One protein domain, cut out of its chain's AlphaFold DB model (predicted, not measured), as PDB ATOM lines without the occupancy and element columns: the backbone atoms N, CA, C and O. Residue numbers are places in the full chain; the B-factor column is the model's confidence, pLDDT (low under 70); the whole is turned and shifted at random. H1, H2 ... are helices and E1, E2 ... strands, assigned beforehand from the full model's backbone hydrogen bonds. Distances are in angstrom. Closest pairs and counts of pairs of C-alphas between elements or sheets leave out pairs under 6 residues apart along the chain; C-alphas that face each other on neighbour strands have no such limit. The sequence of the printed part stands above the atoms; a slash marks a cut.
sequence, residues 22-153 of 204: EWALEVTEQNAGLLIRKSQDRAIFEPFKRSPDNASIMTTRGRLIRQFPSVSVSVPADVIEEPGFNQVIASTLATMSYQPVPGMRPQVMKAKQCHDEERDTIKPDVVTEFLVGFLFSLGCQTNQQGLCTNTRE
ATOM      1  N   GLU A  22       7.098  32.819  26.497       89.81
ATOM      2  CA  GLU A  22       8.478  32.426  26.747       89.81
ATOM      3  C   GLU A  22       9.234  32.324  25.421       89.81
ATOM      4  O   GLU A  22       8.776  31.672  24.482       89.81
ATOM      5  N   TRP A  23      10.387  32.983  25.347       93.25
ATOM      6  CA  TRP A  23      11.272  32.978  24.189       93.25
ATOM      7  C   TRP A  23      12.651  32.487  24.600       93.25
ATOM      8  O   TRP A  23      13.216  32.969  25.580       93.25
ATOM      9  N   ALA A  24      13.214  31.568  23.823       96.19
ATOM     10  CA  ALA A  24      14.598  31.147  23.951       96.19
ATOM     11  C   ALA A  24      15.383  31.656  22.744       96.19
ATOM     12  O   ALA A  24      15.079  31.295  21.608       96.19
ATOM     13  N   LEU A  25      16.380  32.499  23.001       96.12
ATOM     14  CA  LEU A  25      17.240  33.076  21.979       96.12
ATOM     15  C   LEU A  25      18.661  32.533  22.103       96.12
ATOM     16  O   LEU A  25      19.222  32.401  23.194       96.12
ATOM     17  N   GLU A  26      19.249  32.260  20.947       96.19
ATOM     18  CA  GLU A  26      20.658  31.952  20.810       96.19
ATOM     19  C   GLU A  26      21.435  33.223  20.457       96.19
ATOM     20  O   GLU A  26      21.198  33.817  19.410       96.19
ATOM     21  N   VAL A  27      22.388  33.615  21.304       96.75
ATOM     22  CA  VAL A  27      23.319  34.715  21.019       96.75
ATOM     23  C   VAL A  27      24.665  34.097  20.641       96.75
ATOM     24  O   VAL A  27      25.543  33.885  21.482       96.75
ATOM     25  N   THR A  28      24.776  33.706  19.371       94.00
ATOM     26  CA  THR A  28      25.863  32.883  18.810       94.00
ATOM     27  C   THR A  28      27.248  33.454  19.068       94.00
ATOM     28  O   THR A  28      28.061  32.785  19.708       94.00
ATOM     29  N   GLU A  29      27.498  34.694  18.646       96.00
ATOM     30  CA  GLU A  29      28.825  35.311  18.764       96.00
ATOM     31  C   GLU A  29      29.239  35.602  20.209       96.00
ATOM     32  O   GLU A  29      30.412  35.852  20.458       96.00
ATOM     33  N   GLN A  30      28.318  35.507  21.174       97.12
ATOM     34  CA  GLN A  30      28.627  35.661  22.599       97.12
ATOM     35  C   GLN A  30      28.528  34.347  23.377       97.12
ATOM     36  O   GLN A  30      28.490  34.376  24.598       97.12
ATOM     37  N   ASN A  31      28.443  33.178  22.722       96.75
ATOM     38  CA  ASN A  31      28.365  31.875  23.406       96.75
ATOM     39  C   ASN A  31      27.306  31.828  24.540       96.75
ATOM     40  O   ASN A  31      27.494  31.200  25.591       96.75
ATOM     41  N   ALA A  32      26.173  32.500  24.339       97.69
ATOM     42  CA  ALA A  32      25.154  32.668  25.364       97.69
ATOM     43  C   ALA A  32      23.771  32.247  24.865       97.69
ATOM     44  O   ALA A  32      23.437  32.358  23.685       97.69
ATOM     45  N   GLY A  33      22.983  31.699  25.781       97.62
ATOM     46  CA  GLY A  33      21.556  31.475  25.629       97.62
ATOM     47  C   GLY A  33      20.827  32.483  26.499       97.62
ATOM     48  O   GLY A  33      21.302  32.803  27.587       97.62
ATOM     49  N   LEU A  34      19.695  32.984  26.019       97.62
ATOM     50  CA  LEU A  34      18.858  33.912  26.761       97.62
ATOM     51  C   LEU A  34      17.426  33.392  26.769       97.62
ATOM     52  O   LEU A  34      16.802  33.269  25.716       97.62
ATOM     53  N   LEU A  35      16.915  33.098  27.961       96.81
ATOM     54  CA  LEU A  35      15.503  32.812  28.162       96.81
ATOM     55  C   LEU A  35      14.803  34.098  28.613       96.81
ATOM     56  O   LEU A  35      15.245  34.754  29.555       96.81
ATOM     57  N   ILE A  36      13.735  34.476  27.917       95.81
ATOM     58  CA  ILE A  36      12.922  35.651  28.224       95.81
ATOM     59  C   ILE A  36      11.515  35.170  28.519       95.81
ATOM     60  O   ILE A  36      10.880  34.551  27.668       95.81
ATOM     61  N   ARG A  37      11.011  35.481  29.707       93.56
ATOM     62  CA  ARG A  37       9.655  35.127  30.120       93.56
ATOM     63  C   ARG A  37       8.870  36.383  30.440       93.56
ATOM     64  O   ARG A  37       9.166  37.049  31.429       93.56
ATOM     65  N   LYS A  38       7.855  36.696  29.639       91.62
ATOM     66  CA  LYS A  38       6.949  37.820  29.884       91.62
ATOM     67  C   LYS A  38       5.681  37.338  30.579       91.62
ATOM     68  O   LYS A  38       5.071  36.349  30.187       91.62
ATOM     69  N   SER A  39       5.298  38.069  31.614       90.00
ATOM     70  CA  SER A  39       4.016  37.980  32.310       90.00
ATOM     71  C   SER A  39       3.338  39.352  32.281       90.00
ATOM     72  O   SER A  39       3.913  40.299  31.749       90.00
ATOM     73  N   GLN A  40       2.134  39.465  32.845       87.81
ATOM     74  CA  GLN A  40       1.380  40.727  32.864       87.81
ATOM     75  C   GLN A  40       2.155  41.874  33.533       87.81
ATOM     76  O   GLN A  40       2.158  42.974  33.005       87.81
ATOM     77  N   ASP A  41       2.867  41.598  34.628       93.31
ATOM     78  CA  ASP A  41       3.440  42.660  35.472       93.31
ATOM     79  C   ASP A  41       4.959  42.833  35.302       93.31
ATOM     80  O   ASP A  41       5.557  43.731  35.892       93.31
ATOM     81  N   ARG A  42       5.616  41.923  34.572       94.75
ATOM     82  CA  ARG A  42       7.082  41.880  34.439       94.75
ATOM     83  C   ARG A  42       7.539  40.985  33.291       94.75
ATOM     84  O   ARG A  42       6.859  40.004  32.969       94.75
ATOM     85  N   ALA A  43       8.744  41.229  32.784       95.56
ATOM     86  CA  ALA A  43       9.528  40.235  32.053       95.56
ATOM     87  C   ALA A  43      10.764  39.817  32.846       95.56
ATOM     88  O   ALA A  43      11.346  40.601  33.592       95.56
ATOM     89  N   ILE A  44      11.152  38.558  32.688       96.62
ATOM     90  CA  ILE A  44      12.306  37.975  33.353       96.62
ATOM     91  C   ILE A  44      13.301  37.531  32.291       96.62
ATOM     92  O   ILE A  44      12.939  36.791  31.378       96.62
ATOM     93  N   PHE A  45      14.541  37.984  32.434       97.38
ATOM     94  CA  PHE A  45      15.660  37.692  31.550       97.38
ATOM     95  C   PHE A  45      16.640  36.770  32.263       97.38
ATOM     96  O   PHE A  45      17.078  37.051  33.380       97.38
ATOM     97  N   GLU A  46      16.968  35.662  31.615       97.38
ATOM     98  CA  GLU A  46      17.692  34.549  32.220       97.38
ATOM     99  C   GLU A  46      18.800  34.070  31.280       97.38
ATOM    100  O   GLU A  46      18.620  33.104  30.527       97.38
ATOM    101  N   PRO A  47      19.945  34.770  31.264       97.38
ATOM    102  CA  PRO A  47      21.065  34.388  30.433       97.38
ATOM    103  C   PRO A  47      21.861  33.237  31.044       97.38
ATOM    104  O   PRO A  47      21.941  33.055  32.264       97.38
ATOM    105  N   PHE A  48      22.502  32.463  30.176       96.75
ATOM    106  CA  PHE A  48      23.436  31.420  30.569       96.75
ATOM    107  C   PHE A  48      24.476  31.140  29.486       96.75
ATOM    108  O   PHE A  48      24.215  31.254  28.289       96.75
ATOM    109  N   LYS A  49      25.665  30.703  29.911       96.31
ATOM    110  CA  LYS A  49      26.717  30.208  29.010       96.31
ATOM    111  C   LYS A  49      26.216  28.979  28.244       96.31
ATOM    112  O   LYS A  49      25.646  28.087  28.869       96.31
ATOM    113  N   ARG A  50      26.479  28.861  26.939       94.56
ATOM    114  CA  ARG A  50      26.103  27.676  26.140       94.56
ATOM    115  C   ARG A  50      27.180  26.599  26.144       94.56
ATOM    116  O   ARG A  50      26.970  25.553  26.757       94.56
ATOM    117  N   SER A  51      28.337  26.848  25.546       94.50
ATOM    118  CA  SER A  51      29.480  25.933  25.581       94.50
ATOM    119  C   SER A  51      30.439  26.301  26.715       94.50
ATOM    120  O   SER A  51      30.767  27.479  26.865       94.50
ATOM    121  N   PRO A  52      30.908  25.333  27.519       94.62
ATOM    122  CA  PRO A  52      31.975  25.579  28.478       94.62
ATOM    123  C   PRO A  52      33.335  25.685  27.782       94.62
ATOM    124  O   PRO A  52      33.546  25.113  26.709       94.62
ATOM    125  N   ASP A  53      34.260  26.382  28.436       94.00
ATOM    126  CA  ASP A  53      35.645  26.504  27.993       94.00
ATOM    127  C   ASP A  53      36.390  25.166  28.063       94.00
ATOM    128  O   ASP A  53      36.037  24.246  28.812       94.00
ATOM    129  N   ASN A  54      37.446  25.063  27.257       93.00
ATOM    130  CA  ASN A  54      38.274  23.865  27.171       93.00
ATOM    131  C   ASN A  54      38.865  23.474  28.517       93.00
ATOM    132  O   ASN A  54      38.886  22.288  28.844       93.00
ATOM    133  N   ALA A  55      39.323  24.447  29.304       92.50
ATOM    134  CA  ALA A  55      39.912  24.178  30.607       92.50
ATOM    135  C   ALA A  55      38.907  23.470  31.527       92.50
ATOM    136  O   ALA A  55      39.219  22.414  32.079       92.50
ATOM    137  N   SER A  56      37.678  23.976  31.620       93.19
ATOM    138  CA  SER A  56      36.601  23.378  32.415       93.19
ATOM    139  C   SER A  56      36.258  21.959  31.959       93.19
ATOM    140  O   SER A  56      36.044  21.075  32.791       93.19
ATOM    141  N   ILE A  57      36.240  21.700  30.647       93.19
ATOM    142  CA  ILE A  57      35.936  20.363  30.113       93.19
ATOM    143  C   ILE A  57      37.081  19.385  30.398       93.19
ATOM    144  O   ILE A  57      36.840  18.289  30.896       93.19
ATOM    145  N   MET A  58      38.321  19.780  30.109       91.31
ATOM    146  CA  MET A  58      39.491  18.899  30.177       91.31
ATOM    147  C   MET A  58      39.933  18.593  31.612       91.31
ATOM    148  O   MET A  58      40.516  17.541  31.864       91.31
ATOM    149  N   THR A  59      39.665  19.495  32.559       93.06
ATOM    150  CA  THR A  59      40.009  19.301  33.980       93.06
ATOM    151  C   THR A  59      38.955  18.503  34.746       93.06
ATOM    152  O   THR A  59      39.268  17.884  35.767       93.06
ATOM    153  N   THR A  60      37.712  18.470  34.261       93.06
ATOM    154  CA  THR A  60      36.618  17.771  34.937       93.06
ATOM    155  C   THR A  60      36.745  16.261  34.775       93.06
ATOM    156  O   THR A  60      36.686  15.717  33.672       93.06
ATOM    157  N   ARG A  61      36.808  15.539  35.897       89.56
ATOM    158  CA  ARG A  61      36.643  14.081  35.900       89.56
ATOM    159  C   ARG A  61      35.153  13.735  35.862       89.56
ATOM    160  O   ARG A  61      34.422  14.016  36.807       89.56
ATOM    161  N   GLY A  62      34.699  13.085  34.792       89.12
ATOM    162  CA  GLY A  62      33.333  12.563  34.687       89.12
ATOM    163  C   GLY A  62      32.354  13.488  33.960       89.12
ATOM    164  O   GLY A  62      32.327  13.511  32.729       89.12
ATOM    165  N   ARG A  63      31.451  14.152  34.694       91.44
ATOM    166  CA  ARG A  63      30.412  15.034  34.126       91.44
ATOM    167  C   ARG A  63      30.568  16.441  34.680       91.44
ATOM    168  O   ARG A  63      30.752  16.607  35.881       91.44
ATOM    169  N   LEU A  64      30.443  17.437  33.808       93.94
ATOM    170  CA  LEU A  64      30.524  18.838  34.196       93.94
ATOM    171  C   LEU A  64      29.187  19.278  34.790       93.94
ATOM    172  O   LEU A  64      28.162  19.257  34.102       93.94
ATOM    173  N   ILE A  65      29.202  19.670  36.059       94.06
ATOM    174  CA  ILE A  65      28.034  20.216  36.750       94.06
ATOM    175  C   ILE A  65      27.864  21.672  36.326       94.06
ATOM    176  O   ILE A  65      28.790  22.472  36.443       94.06
ATOM    177  N   ARG A  66      26.680  22.019  35.822       94.31
ATOM    178  CA  ARG A  66      26.361  23.368  35.348       94.31
ATOM    179  C   ARG A  66      25.028  23.839  35.899       94.31
ATOM    180  O   ARG A  66      24.100  23.042  36.050       94.31
ATOM    181  N   GLN A  67      24.955  25.137  36.168       93.81
ATOM    182  CA  GLN A  67      23.767  25.812  36.676       93.81
ATOM    183  C   GLN A  67      23.136  26.681  35.586       93.81
ATOM    184  O   GLN A  67      23.850  27.348  34.835       93.81
ATOM    185  N   PHE A  68      21.808  26.645  35.498       94.44
ATOM    186  CA  PHE A  68      21.021  27.398  34.526       94.44
ATOM    187  C   PHE A  68      19.771  28.000  35.183       94.44
ATOM    188  O   PHE A  68      19.049  27.263  35.851       94.44
ATOM    189  N   PRO A  69      19.443  29.277  34.954       94.69
ATOM    190  CA  PRO A  69      20.310  30.290  34.352       94.69
ATOM    191  C   PRO A  69      21.463  30.689  35.287       94.69
ATOM    192  O   PRO A  69      21.539  30.222  36.422       94.69
ATOM    193  N   SER A  70      22.368  31.544  34.808       87.56
ATOM    194  CA  SER A  70      23.428  32.116  35.652       87.56
ATOM    195  C   SER A  70      22.869  33.141  36.642       87.56
ATOM    196  O   SER A  70      23.307  33.214  37.785       87.56
ATOM    197  N   VAL A  71      21.883  33.918  36.198       94.88
ATOM    198  CA  VAL A  71      21.166  34.924  36.980       94.88
ATOM    199  C   VAL A  71      19.785  35.121  36.363       94.88
ATOM    200  O   VAL A  71      19.593  34.832  35.180       94.88
ATOM    201  N   SER A  72      18.835  35.625  37.145       96.69
ATOM    202  CA  SER A  72      17.510  35.998  36.656       96.69
ATOM    203  C   SER A  72      17.223  37.451  37.023       96.69
ATOM    204  O   SER A  72      17.245  37.820  38.202       96.69
ATOM    205  N   VAL A  73      16.951  38.277  36.015       97.94
ATOM    206  CA  VAL A  73      16.652  39.708  36.177       97.94
ATOM    207  C   VAL A  73      15.187  39.952  35.852       97.94
ATOM    208  O   VAL A  73      14.728  39.579  34.778       97.94
ATOM    209  N   SER A  74      14.450  40.558  36.777       97.75
ATOM    210  CA  SER A  74      13.047  40.934  36.619       97.75
ATOM    211  C   SER A  74      12.952  42.416  36.278       97.75
ATOM    212  O   SER A  74      13.312  43.252  37.103       97.75
ATOM    213  N   VAL A  75      12.411  42.731  35.106       97.62
ATOM    214  CA  VAL A  75      12.104  44.096  34.666       97.62
ATOM    215  C   VAL A  75      10.585  44.306  34.751       97.62
ATOM    216  O   VAL A  75       9.843  43.463  34.234       97.62
ATOM    217  N   PRO A  76      10.098  45.357  35.432       96.94
ATOM    218  CA  PRO A  76       8.669  45.658  35.537       96.94
ATOM    219  C   PRO A  76       8.002  45.958  34.180       96.94
ATOM    220  O   PRO A  76       8.665  46.371  33.228       96.94
ATOM    221  N   ALA A  77       6.696  45.697  34.065       94.00
ATOM    222  CA  ALA A  77       5.961  45.847  32.802       94.00
ATOM    223  C   ALA A  77       5.884  47.295  32.301       94.00
ATOM    224  O   ALA A  77       6.009  47.500  31.098       94.00
ATOM    225  N   ASP A  78       5.745  48.271  33.196       95.12
ATOM    226  CA  ASP A  78       5.746  49.700  32.865       95.12
ATOM    227  C   ASP A  78       7.026  50.109  32.126       95.12
ATOM    228  O   ASP A  78       6.934  50.736  31.076       95.12
ATOM    229  N   VAL A  79       8.194  49.643  32.582       95.31
ATOM    230  CA  VAL A  79       9.488  49.873  31.912       95.31
ATOM    231  C   VAL A  79       9.555  49.195  30.536       95.31
ATOM    232  O   VAL A  79      10.099  49.742  29.582       95.31
ATOM    233  N   ILE A  80       9.002  47.988  30.401       91.81
ATOM    234  CA  ILE A  80       9.025  47.235  29.130       91.81
ATOM    235  C   ILE A  80       8.079  47.844  28.089       91.81
ATOM    236  O   ILE A  80       8.285  47.698  26.879       91.81
ATOM    237  N   GLU A  81       7.005  48.467  28.563       92.00
ATOM    238  CA  GLU A  81       5.997  49.140  27.750       92.00
ATOM    239  C   GLU A  81       6.410  50.565  27.368       92.00
ATOM    240  O   GLU A  81       5.776  51.158  26.492       92.00
ATOM    241  N   GLU A  82       7.509  51.085  27.932       95.00
ATOM    242  CA  GLU A  82       8.078  52.358  27.507       95.00
ATOM    243  C   GLU A  82       8.403  52.348  26.003       95.00
ATOM    244  O   GLU A  82       9.011  51.399  25.475       95.00
ATOM    245  N   PRO A  83       8.037  53.422  25.279       93.44
ATOM    246  CA  PRO A  83       8.376  53.560  23.874       93.44
ATOM    247  C   PRO A  83       9.885  53.404  23.650       93.44
ATOM    248  O   PRO A  83      10.696  54.136  24.206       93.44
ATOM    249  N   GLY A  84      10.261  52.454  22.796       91.81
ATOM    250  CA  GLY A  84      11.655  52.215  22.418       91.81
ATOM    251  C   GLY A  84      12.365  51.110  23.202       91.81
ATOM    252  O   GLY A  84      13.337  50.574  22.669       91.81
ATOM    253  N   PHE A  85      11.867  50.666  24.365       93.25
ATOM    254  CA  PHE A  85      12.510  49.581  25.131       93.25
ATOM    255  C   PHE A  85      12.709  48.321  24.275       93.25
ATOM    256  O   PHE A  85      13.825  47.829  24.102       93.25
ATOM    257  N   ASN A  86      11.627  47.835  23.654       91.38
ATOM    258  CA  ASN A  86      11.672  46.634  22.815       91.38
ATOM    259  C   ASN A  86      12.592  46.807  21.601       91.38
ATOM    260  O   ASN A  86      13.264  45.858  21.205       91.38
ATOM    261  N   GLN A  87      12.648  48.014  21.029       95.25
ATOM    262  CA  GLN A  87      13.529  48.312  19.903       95.25
ATOM    263  C   GLN A  87      14.997  48.245  20.328       95.25
ATOM    264  O   GLN A  87      15.780  47.583  19.652       95.25
ATOM    265  N   VAL A  88      15.351  48.867  21.457       96.00
ATOM    266  CA  VAL A  88      16.714  48.864  22.006       96.00
ATOM    267  C   VAL A  88      17.154  47.450  22.372       96.00
ATOM    268  O   VAL A  88      18.248  47.032  21.994       96.00
ATOM    269  N   ILE A  89      16.309  46.680  23.063       95.50
ATOM    270  CA  ILE A  89      16.628  45.293  23.424       95.50
ATOM    271  C   ILE A  89      16.794  44.433  22.169       95.50
ATOM    272  O   ILE A  89      17.790  43.721  22.048       95.50
ATOM    273  N   ALA A  90      15.873  44.524  21.206       94.75
ATOM    274  CA  ALA A  90      15.956  43.750  19.972       94.75
ATOM    275  C   ALA A  90      17.195  44.116  19.143       94.75
ATOM    276  O   ALA A  90      17.905  43.219  18.692       94.75
ATOM    277  N   SER A  91      17.505  45.408  18.979       96.88
ATOM    278  CA  SER A  91      18.693  45.847  18.238       96.88
ATOM    279  C   SER A  91      19.985  45.429  18.933       96.88
ATOM    280  O   SER A  91      20.936  45.008  18.273       96.88
ATOM    281  N   THR A  92      20.014  45.500  20.266       96.81
ATOM    282  CA  THR A  92      21.165  45.086  21.078       96.81
ATOM    283  C   THR A  92      21.400  43.585  20.942       96.81
ATOM    284  O   THR A  92      22.507  43.169  20.611       96.81
ATOM    285  N   LEU A  93      20.355  42.766  21.109       97.00
ATOM    286  CA  LEU A  93      20.443  41.311  20.968       97.00
ATOM    287  C   LEU A  93      20.792  40.885  19.542       97.00
ATOM    288  O   LEU A  93      21.608  39.980  19.360       97.00
ATOM    289  N   ALA A  94      20.228  41.548  18.530       96.94
ATOM    290  CA  ALA A  94      20.585  41.310  17.137       96.94
ATOM    291  C   ALA A  94      22.077  41.581  16.915       96.94
ATOM    292  O   ALA A  94      22.783  40.700  16.434       96.94
ATOM    293  N   THR A  95      22.572  42.742  17.351       97.62
ATOM    294  CA  THR A  95      23.993  43.118  17.244       97.62
ATOM    295  C   THR A  95      24.895  42.110  17.950       97.62
ATOM    296  O   THR A  95      25.829  41.588  17.348       97.62
ATOM    297  N   MET A  96      24.575  41.743  19.193       97.56
ATOM    298  CA  MET A  96      25.331  40.738  19.945       97.56
ATOM    299  C   MET A  96      25.335  39.364  19.263       97.56
ATOM    300  O   MET A  96      26.278  38.600  19.446       97.56
ATOM    301  N   SER A  97      24.314  39.028  18.476       96.38
ATOM    302  CA  SER A  97      24.217  37.710  17.844       96.38
ATOM    303  C   SER A  97      25.200  37.517  16.688       96.38
ATOM    304  O   SER A  97      25.592  36.377  16.448       96.38
ATOM    305  N   TYR A  98      25.628  38.588  16.007       95.81
ATOM    306  CA  TYR A  98      26.534  38.502  14.848       95.81
ATOM    307  C   TYR A  98      27.840  39.297  14.986       95.81
ATOM    308  O   TYR A  98      28.766  39.064  14.211       95.81
ATOM    309  N   GLN A  99      27.938  40.246  15.921       96.94
ATOM    310  CA  GLN A  99      29.129  41.076  16.061       96.94
ATOM    311  C   GLN A  99      30.113  40.464  17.070       96.94
ATOM    312  O   GLN A  99      29.790  40.371  18.257       96.94
ATOM    313  N   PRO A 100      31.338  40.098  16.654       94.50
ATOM    314  CA  PRO A 100      32.365  39.668  17.592       94.50
ATOM    315  C   PRO A 100      32.847  40.851  18.439       94.50
ATOM    316  O   PRO A 100      33.014  41.968  17.941       94.50
ATOM    317  N   VAL A 101      33.116  40.596  19.719       95.38
ATOM    318  CA  VAL A 101      33.635  41.605  20.652       95.38
ATOM    319  C   VAL A 101      35.118  41.334  20.937       95.38
ATOM    320  O   VAL A 101      35.456  40.245  21.418       95.38
ATOM    321  N   PRO A 102      36.025  42.295  20.660       92.88
ATOM    322  CA  PRO A 102      37.444  42.150  20.969       92.88
ATOM    323  C   PRO A 102      37.681  41.814  22.446       92.88
ATOM    324  O   PRO A 102      37.063  42.396  23.334       92.88
ATOM    325  N   GLY A 103      38.577  40.864  22.714       91.31
ATOM    326  CA  GLY A 103      38.916  40.434  24.077       91.31
ATOM    327  C   GLY A 103      37.958  39.413  24.710       91.31
ATOM    328  O   GLY A 103      38.268  38.885  25.779       91.31
ATOM    329  N   MET A 104      36.833  39.078  24.063       95.19
ATOM    330  CA  MET A 104      35.940  38.004  24.533       95.19
ATOM    331  C   MET A 104      36.408  36.609  24.119       95.19
ATOM    332  O   MET A 104      36.037  35.613  24.742       95.19
ATOM    333  N   ARG A 105      37.247  36.517  23.086       94.31
ATOM    334  CA  ARG A 105      37.929  35.272  22.728       94.31
ATOM    335  C   ARG A 105      39.143  35.078  23.639       94.31
ATOM    336  O   ARG A 105      39.922  36.019  23.805       94.31
ATOM    337  N   PRO A 106      39.324  33.888  24.246       92.56
ATOM    338  CA  PRO A 106      40.555  33.568  24.958       92.56
ATOM    339  C   PRO A 106      41.766  33.781  24.053       92.56
ATOM    340  O   PRO A 106      41.695  33.512  22.857       92.56
ATOM    341  N   GLN A 107      42.874  34.255  24.616       92.19
ATOM    342  CA  GLN A 107      44.108  34.470  23.868       92.19
ATOM    343  C   GLN A 107      45.172  33.464  24.275       92.19
ATOM    344  O   GLN A 107      45.269  33.056  25.432       92.19
ATOM    345  N   VAL A 108      45.997  33.092  23.306       90.69
ATOM    346  CA  VAL A 108      47.146  32.214  23.485       90.69
ATOM    347  C   VAL A 108      48.400  32.914  22.984       90.69
ATOM    348  O   VAL A 108      48.386  33.609  21.966       90.69
ATOM    349  N   MET A 109      49.511  32.700  23.683       90.31
ATOM    350  CA  MET A 109      50.810  33.178  23.234       90.31
ATOM    351  C   MET A 109      51.406  32.190  22.224       90.31
ATOM    352  O   MET A 109      51.712  31.049  22.569       90.31
ATOM    353  N   LYS A 110      51.584  32.618  20.971       87.38
ATOM    354  CA  LYS A 110      52.260  31.863  19.905       87.38
ATOM    355  C   LYS A 110      53.386  32.719  19.347       87.38
ATOM    356  O   LYS A 110      53.181  33.890  19.072       87.38
ATOM    357  N   ALA A 111      54.587  32.154  19.226       88.06
ATOM    358  CA  ALA A 111      55.760  32.876  18.718       88.06
ATOM    359  C   ALA A 111      55.972  34.270  19.368       88.06
ATOM    360  O   ALA A 111      56.340  35.227  18.693       88.06
ATOM    361  N   LYS A 112      55.747  34.377  20.691       90.00
ATOM    362  CA  LYS A 112      55.818  35.622  21.491       90.00
ATOM    363  C   LYS A 112      54.758  36.691  21.162       90.00
ATOM    364  O   LYS A 112      54.883  37.819  21.624       90.00
ATOM    365  N   GLN A 113      53.717  36.348  20.411       89.69
ATOM    366  CA  GLN A 113      52.579  37.217  20.110       89.69
ATOM    367  C   GLN A 113      51.287  36.627  20.686       89.69
ATOM    368  O   GLN A 113      51.128  35.406  20.759       89.69
ATOM    369  N   CYS A 114      50.367  37.490  21.117       89.56
ATOM    370  CA  CYS A 114      49.039  37.075  21.560       89.56
ATOM    371  C   CYS A 114      48.116  36.935  20.352       89.56
ATOM    372  O   CYS A 114      47.956  37.874  19.574       89.56
ATOM    373  N   HIS A 115      47.496  35.769  20.219       90.06
ATOM    374  CA  HIS A 115      46.513  35.489  19.180       90.06
ATOM    375  C   HIS A 115      45.231  34.971  19.809       90.06
ATOM    376  O   HIS A 115      45.283  34.239  20.799       90.06
ATOM    377  N   ASP A 116      44.097  35.289  19.192       91.88
ATOM    378  CA  ASP A 116      42.824  34.687  19.562       91.88
ATOM    379  C   ASP A 116      42.894  33.165  19.388       91.88
ATOM    380  O   ASP A 116      43.335  32.624  18.367       91.88
ATOM    381  N   GLU A 117      42.475  32.458  20.426       92.12
ATOM    382  CA  GLU A 117      42.425  31.011  20.463       92.12
ATOM    383  C   GLU A 117      41.081  30.538  19.904       92.12
ATOM    384  O   GLU A 117      40.139  30.255  20.638       92.12
ATOM    385  N   GLU A 118      41.006  30.440  18.572       89.88
ATOM    386  CA  GLU A 118      39.807  29.994  17.841       89.88
ATOM    387  C   GLU A 118      39.290  28.609  18.269       89.88
ATOM    388  O   GLU A 118      38.134  28.277  18.012       89.88
ATOM    389  N   ARG A 119      40.129  27.766  18.892       90.19
ATOM    390  CA  ARG A 119      39.730  26.415  19.321       90.19
ATOM    391  C   ARG A 119      38.996  26.416  20.659       90.19
ATOM    392  O   ARG A 119      38.420  25.384  21.024       90.19
ATOM    393  N   ASP A 120      39.035  27.515  21.407       92.62
ATOM    394  CA  ASP A 120      38.303  27.663  22.662       92.62
ATOM    395  C   ASP A 120      36.983  28.420  22.468       92.62
ATOM    396  O   ASP A 120      36.671  28.919  21.388       92.62
ATOM    397  N   THR A 121      36.156  28.446  23.505       93.94
ATOM    398  CA  THR A 121      34.850  29.100  23.463       93.94
ATOM    399  C   THR A 121      34.948  30.574  23.822       93.94
ATOM    400  O   THR A 121      35.707  30.955  24.710       93.94
ATOM    401  N   ILE A 122      34.099  31.385  23.192       96.50
ATOM    402  CA  ILE A 122      33.938  32.805  23.514       96.50
ATOM    403  C   ILE A 122      33.395  32.948  24.946       96.50
ATOM    404  O   ILE A 122      32.554  32.155  25.383       96.50
ATOM    405  N   LYS A 123      33.884  33.941  25.693       96.00
ATOM    406  CA  LYS A 123      33.345  34.285  27.012       96.00
ATOM    407  C   LYS A 123      31.927  34.856  26.875       96.00
ATOM    408  O   LYS A 123      31.704  35.696  26.005       96.00
ATOM    409  N   PRO A 124      30.970  34.437  27.719       96.62
ATOM    410  CA  PRO A 124      29.585  34.884  27.623       96.62
ATOM    411  C   PRO A 124      29.326  36.270  28.221       96.62
ATOM    412  O   PRO A 124      28.184  36.723  28.210       96.62
ATOM    413  N   ASP A 125      30.366  36.930  28.730       96.38
ATOM    414  CA  ASP A 125      30.309  38.104  29.604       96.38
ATOM    415  C   ASP A 125      29.563  39.290  28.965       96.38
ATOM    416  O   ASP A 125      28.882  40.046  29.654       96.38
ATOM    417  N   VAL A 126      29.555  39.404  27.633       97.56
ATOM    418  CA  VAL A 126      28.745  40.407  26.911       97.56
ATOM    419  C   VAL A 126      27.247  40.258  27.211       97.56
ATOM    420  O   VAL A 126      26.523  41.245  27.334       97.56
ATOM    421  N   VAL A 127      26.768  39.025  27.372       97.69
ATOM    422  CA  VAL A 127      25.369  38.733  27.698       97.69
ATOM    423  C   VAL A 127      25.192  38.517  29.199       97.69
ATOM    424  O   VAL A 127      24.247  39.044  29.778       97.69
ATOM    425  N   THR A 128      26.074  37.757  29.851       96.50
ATOM    426  CA  THR A 128      25.913  37.399  31.270       96.50
ATOM    427  C   THR A 128      26.315  38.504  32.239       96.50
ATOM    428  O   THR A 128      25.871  38.464  33.381       96.50
ATOM    429  N   GLU A 129      27.115  39.481  31.808       96.38
ATOM    430  CA  GLU A 129      27.553  40.605  32.643       96.38
ATOM    431  C   GLU A 129      27.097  41.948  32.073       96.38
ATOM    432  O   GLU A 129      26.384  42.674  32.757       96.38
ATOM    433  N   PHE A 130      27.434  42.280  30.822       96.69
ATOM    434  CA  PHE A 130      27.112  43.596  30.255       96.69
ATOM    435  C   PHE A 130      25.601  43.793  30.049       96.69
ATOM    436  O   PHE A 130      25.027  44.733  30.604       96.69
ATOM    437  N   LEU A 131      24.928  42.896  29.316       97.25
ATOM    438  CA  LEU A 131      23.471  42.979  29.142       97.25
ATOM    439  C   LEU A 131      22.739  42.860  30.487       97.25
ATOM    440  O   LEU A 131      21.786  43.590  30.738       97.25
ATOM    441  N   VAL A 132      23.193  41.964  31.364       97.06
ATOM    442  CA  VAL A 132      22.634  41.807  32.716       97.06
ATOM    443  C   VAL A 132      22.778  43.085  33.537       97.06
ATOM    444  O   VAL A 132      21.814  43.495  34.173       97.06
ATOM    445  N   GLY A 133      23.941  43.735  33.505       97.38
ATOM    446  CA  GLY A 133      24.187  45.001  34.192       97.38
ATOM    447  C   GLY A 133      23.265  46.108  33.690       97.38
ATOM    448  O   GLY A 133      22.672  46.828  34.494       97.38
ATOM    449  N   PHE A 134      23.057  46.182  32.372       96.69
ATOM    450  CA  PHE A 134      22.056  47.071  31.785       96.69
ATOM    451  C   PHE A 134      20.643  46.753  32.299       96.69
ATOM    452  O   PHE A 134      19.951  47.643  32.787       96.69
ATOM    453  N   LEU A 135      20.221  45.488  32.278       97.06
ATOM    454  CA  LEU A 135      18.895  45.083  32.758       97.06
ATOM    455  C   LEU A 135      18.706  45.327  34.263       97.06
ATOM    456  O   LEU A 135      17.603  45.659  34.688       97.06
ATOM    457  N   PHE A 136      19.763  45.207  35.070       97.38
ATOM    458  CA  PHE A 136      19.716  45.541  36.493       97.38
ATOM    459  C   PHE A 136      19.484  47.025  36.750       97.38
ATOM    460  O   PHE A 136      18.855  47.359  37.747       97.38
ATOM    461  N   SER A 137      19.925  47.914  35.857       96.69
ATOM    462  CA  SER A 137      19.597  49.341  35.978       96.69
ATOM    463  C   SER A 137      18.102  49.632  35.778       96.69
ATOM    464  O   SER A 137      17.610  50.656  36.240       96.69
ATOM    465  N   LEU A 138      17.379  48.709  35.135       96.62
ATOM    466  CA  LEU A 138      15.960  48.817  34.789       96.62
ATOM    467  C   LEU A 138      15.057  47.924  35.653       96.62
ATOM    468  O   LEU A 138      13.842  47.890  35.469       96.62
ATOM    469  N   GLY A 139      15.633  47.148  36.569       96.19
ATOM    470  CA  GLY A 139      14.913  46.097  37.272       96.19
ATOM    471  C   GLY A 139      15.644  45.607  38.509       96.19
ATOM    472  O   GLY A 139      16.426  46.319  39.129       96.19
ATOM    473  N   CYS A 140      15.371  44.369  38.904       96.62
ATOM    474  CA  CYS A 140      15.979  43.780  40.092       96.62
ATOM    475  C   CYS A 140      16.260  42.291  39.922       96.62
ATOM    476  O   CYS A 140      15.673  41.603  39.081       96.62
ATOM    477  N   GLN A 141      17.169  41.768  40.744       96.38
ATOM    478  CA  GLN A 141      17.415  40.333  40.788       96.38
ATOM    479  C   GLN A 141      16.179  39.616  41.322       96.38
ATOM    480  O   GLN A 141      15.594  40.007  42.332       96.38
ATOM    481  N   THR A 142      15.797  38.534  40.655       94.69
ATOM    482  CA  THR A 142      14.717  37.665  41.106       94.69
ATOM    483  C   THR A 142      15.252  36.261  41.329       94.69
ATOM    484  O   THR A 142      16.104  35.777  40.588       94.69
ATOM    485  N   ASN A 143      14.757  35.594  42.367       88.19
ATOM    486  CA  ASN A 143      15.090  34.201  42.608       88.19
ATOM    487  C   ASN A 143      14.111  33.326  41.820       88.19
ATOM    488  O   ASN A 143      12.977  33.104  42.245       88.19
ATOM    489  N   GLN A 144      14.528  32.897  40.630       87.25
ATOM    490  CA  GLN A 144      13.807  31.889  39.864       87.25
ATOM    491  C   GLN A 144      14.385  30.518  40.160       87.25
ATOM    492  O   GLN A 144      15.591  30.360  40.347       87.25
ATOM    493  N   GLN A 145      13.524  29.503  40.146       87.75
ATOM    494  CA  GLN A 145      13.993  28.134  40.246       87.75
ATOM    495  C   GLN A 145      14.880  27.815  39.039       87.75
ATOM    496  O   GLN A 145      14.412  27.762  37.895       87.75
ATOM    497  N   GLY A 146      16.167  27.644  39.323       90.81
ATOM    498  CA  GLY A 146      17.165  27.211  38.364       90.81
ATOM    499  C   GLY A 146      17.250  25.691  38.253       90.81
ATOM    500  O   GLY A 146      16.492  24.924  38.852       90.81
ATOM    501  N   LEU A 147      18.229  25.260  37.478       92.62
ATOM    502  CA  LEU A 147      18.526  23.890  37.132       92.62
ATOM    503  C   LEU A 147      20.008  23.634  37.386       92.62
ATOM    504  O   LEU A 147      20.856  24.340  36.854       92.62
ATOM    505  N   CYS A 148      20.322  22.583  38.137       92.81
ATOM    506  CA  CYS A 148      21.680  22.067  38.268       92.81
ATOM    507  C   CYS A 148      21.754  20.729  37.528       92.81
ATOM    508  O   CYS A 148      21.073  19.776  37.909       92.81
ATOM    509  N   THR A 149      22.518  20.659  36.434       89.12
ATOM    510  CA  THR A 149      22.615  19.440  35.613       89.12
ATOM    511  C   THR A 149      24.039  19.003  35.355       89.12
ATOM    512  O   THR A 149      24.944  19.803  35.137       89.12
ATOM    513  N   ASN A 150      24.192  17.684  35.303       92.12
ATOM    514  CA  ASN A 150      25.370  17.026  34.772       92.12
ATOM    515  C   ASN A 150      25.333  17.086  33.245       92.12
ATOM    516  O   ASN A 150      24.561  16.380  32.589       92.12
ATOM    517  N   THR A 151      26.181  17.926  32.674       91.06
ATOM    518  CA  THR A 151      26.392  18.007  31.231       91.06
ATOM    519  C   THR A 151      27.534  17.089  30.816       91.06
ATOM    520  O   THR A 151      28.557  16.962  31.496       91.06
ATOM    521  N   ARG A 152      27.330  16.378  29.705       88.06
ATOM    522  CA  ARG A 152      28.385  15.599  29.064       88.06
ATOM    523  C   ARG A 152      28.953  16.470  27.956       88.06
ATOM    524  O   ARG A 152      28.317  16.625  26.916       88.06
ATOM    525  N   GLU A 153      30.133  17.008  28.192       88.50
ATOM    526  CA  GLU A 153      30.861  17.849  27.249       88.50
ATOM    527  C   GLU A 153      32.156  17.130  26.888       88.50
ATOM    528  O   GLU A 153      32.792  16.529  27.749       88.50
TER     529      GLU A 153
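What this domain is: This is residues 22 to 153 of the 204 residues of an uncharacterized protein of Botryotinia fuckeliana (strain BcDW1) (UniProt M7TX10). A twisted sheet of four strands has H4 packed along one face, with H3 beside H4 toward the E1 edge; from this body the hairpin of E6 and E7 reaches out as an arm at one end of the longest axis. A separate ribbon of E4 and E8 lies beyond E3, and H1 sits at the turn between E3 and E4. The printed part has 132 residues, in the order E1 E2 E3 H1 E4 E5 H2 H3 E6 E7 H4 E8; the large sheet runs E1 E2 E3 E5, antiparallel throughout, and the class is mixed, helices and strands. It is only just compact, close to loose, with a radius of gyration of the C-alphas of 16.5 A, and elongated, spanning 54 by 33 by 20 A.

Where its parts are: Find C-alpha 22 at (8.478, 32.426, 26.747); from there E1, residues 22 to 27, runs 16.1 A. E2, residues 32 to 38, runs 19.5 A, and E3, residues 42 to 49, runs 23.5 A. Next come H1, residues 54 to 59, E4, residues 64 to 68, E5, residues 73 to 76, and H2, residues 77 to 81. Find C-alpha 85 at (12.510, 49.581, 25.131), where H3, residues 85 to 98, begins its 20.6 A. E6, residues 107 to 110, and E7, residues 113 to 116, precede H4, residues 125 to 137, 16.8 A long. E8, residues 147 to 151, ends at (26.392, 18.007, 31.231).

How they stand to each other: E1 E2 E3 form a meander, each strand the antiparallel neighbour of the one before: look for N 25 and O 34 at 2.9 A, and N 46 and O 35 at 2.8 A. E5 is an edge strand beside E3, with N 45 and O 73 at 2.8 A. H3 and H4 with the sheet E1 E2 E3 E5 make two layers, helices on one face of a sheet. H4 runs along the strands at a height over the sheet of 8.8 A; its closest C-alpha pair with E3 is Thr 128 and Pro 47, 5.8 A. H3 comes closest to E1 at Ser 97 and Val 27, C-alphas 4.5 A apart. H3 and H4 are close but not clearly touching, Met 96 to Val 126 at 7.8 A between C-alphas, at a shallow tilt of 9 degrees, opposite ways. H2 only grazes the sheet; H1 is not on it. E4 and E8 are antiparallel, with N 66 and O 149 at 2.9 A; the hairpin E6 and E7 has N 108 and O 115 at 2.8 A. H1 and H2 have each O i to N i+4 pair within hydrogen-bond range, H3 9 of 10 and H4 6 of 9.

The domain as a whole: The C-alphas of Gln 40 and Ala 111 are the two farthest apart, 56.7 A. The printed part has no cut and no long link. Mean pLDDT of the printed part is 94.1, and no printed residue is under 70.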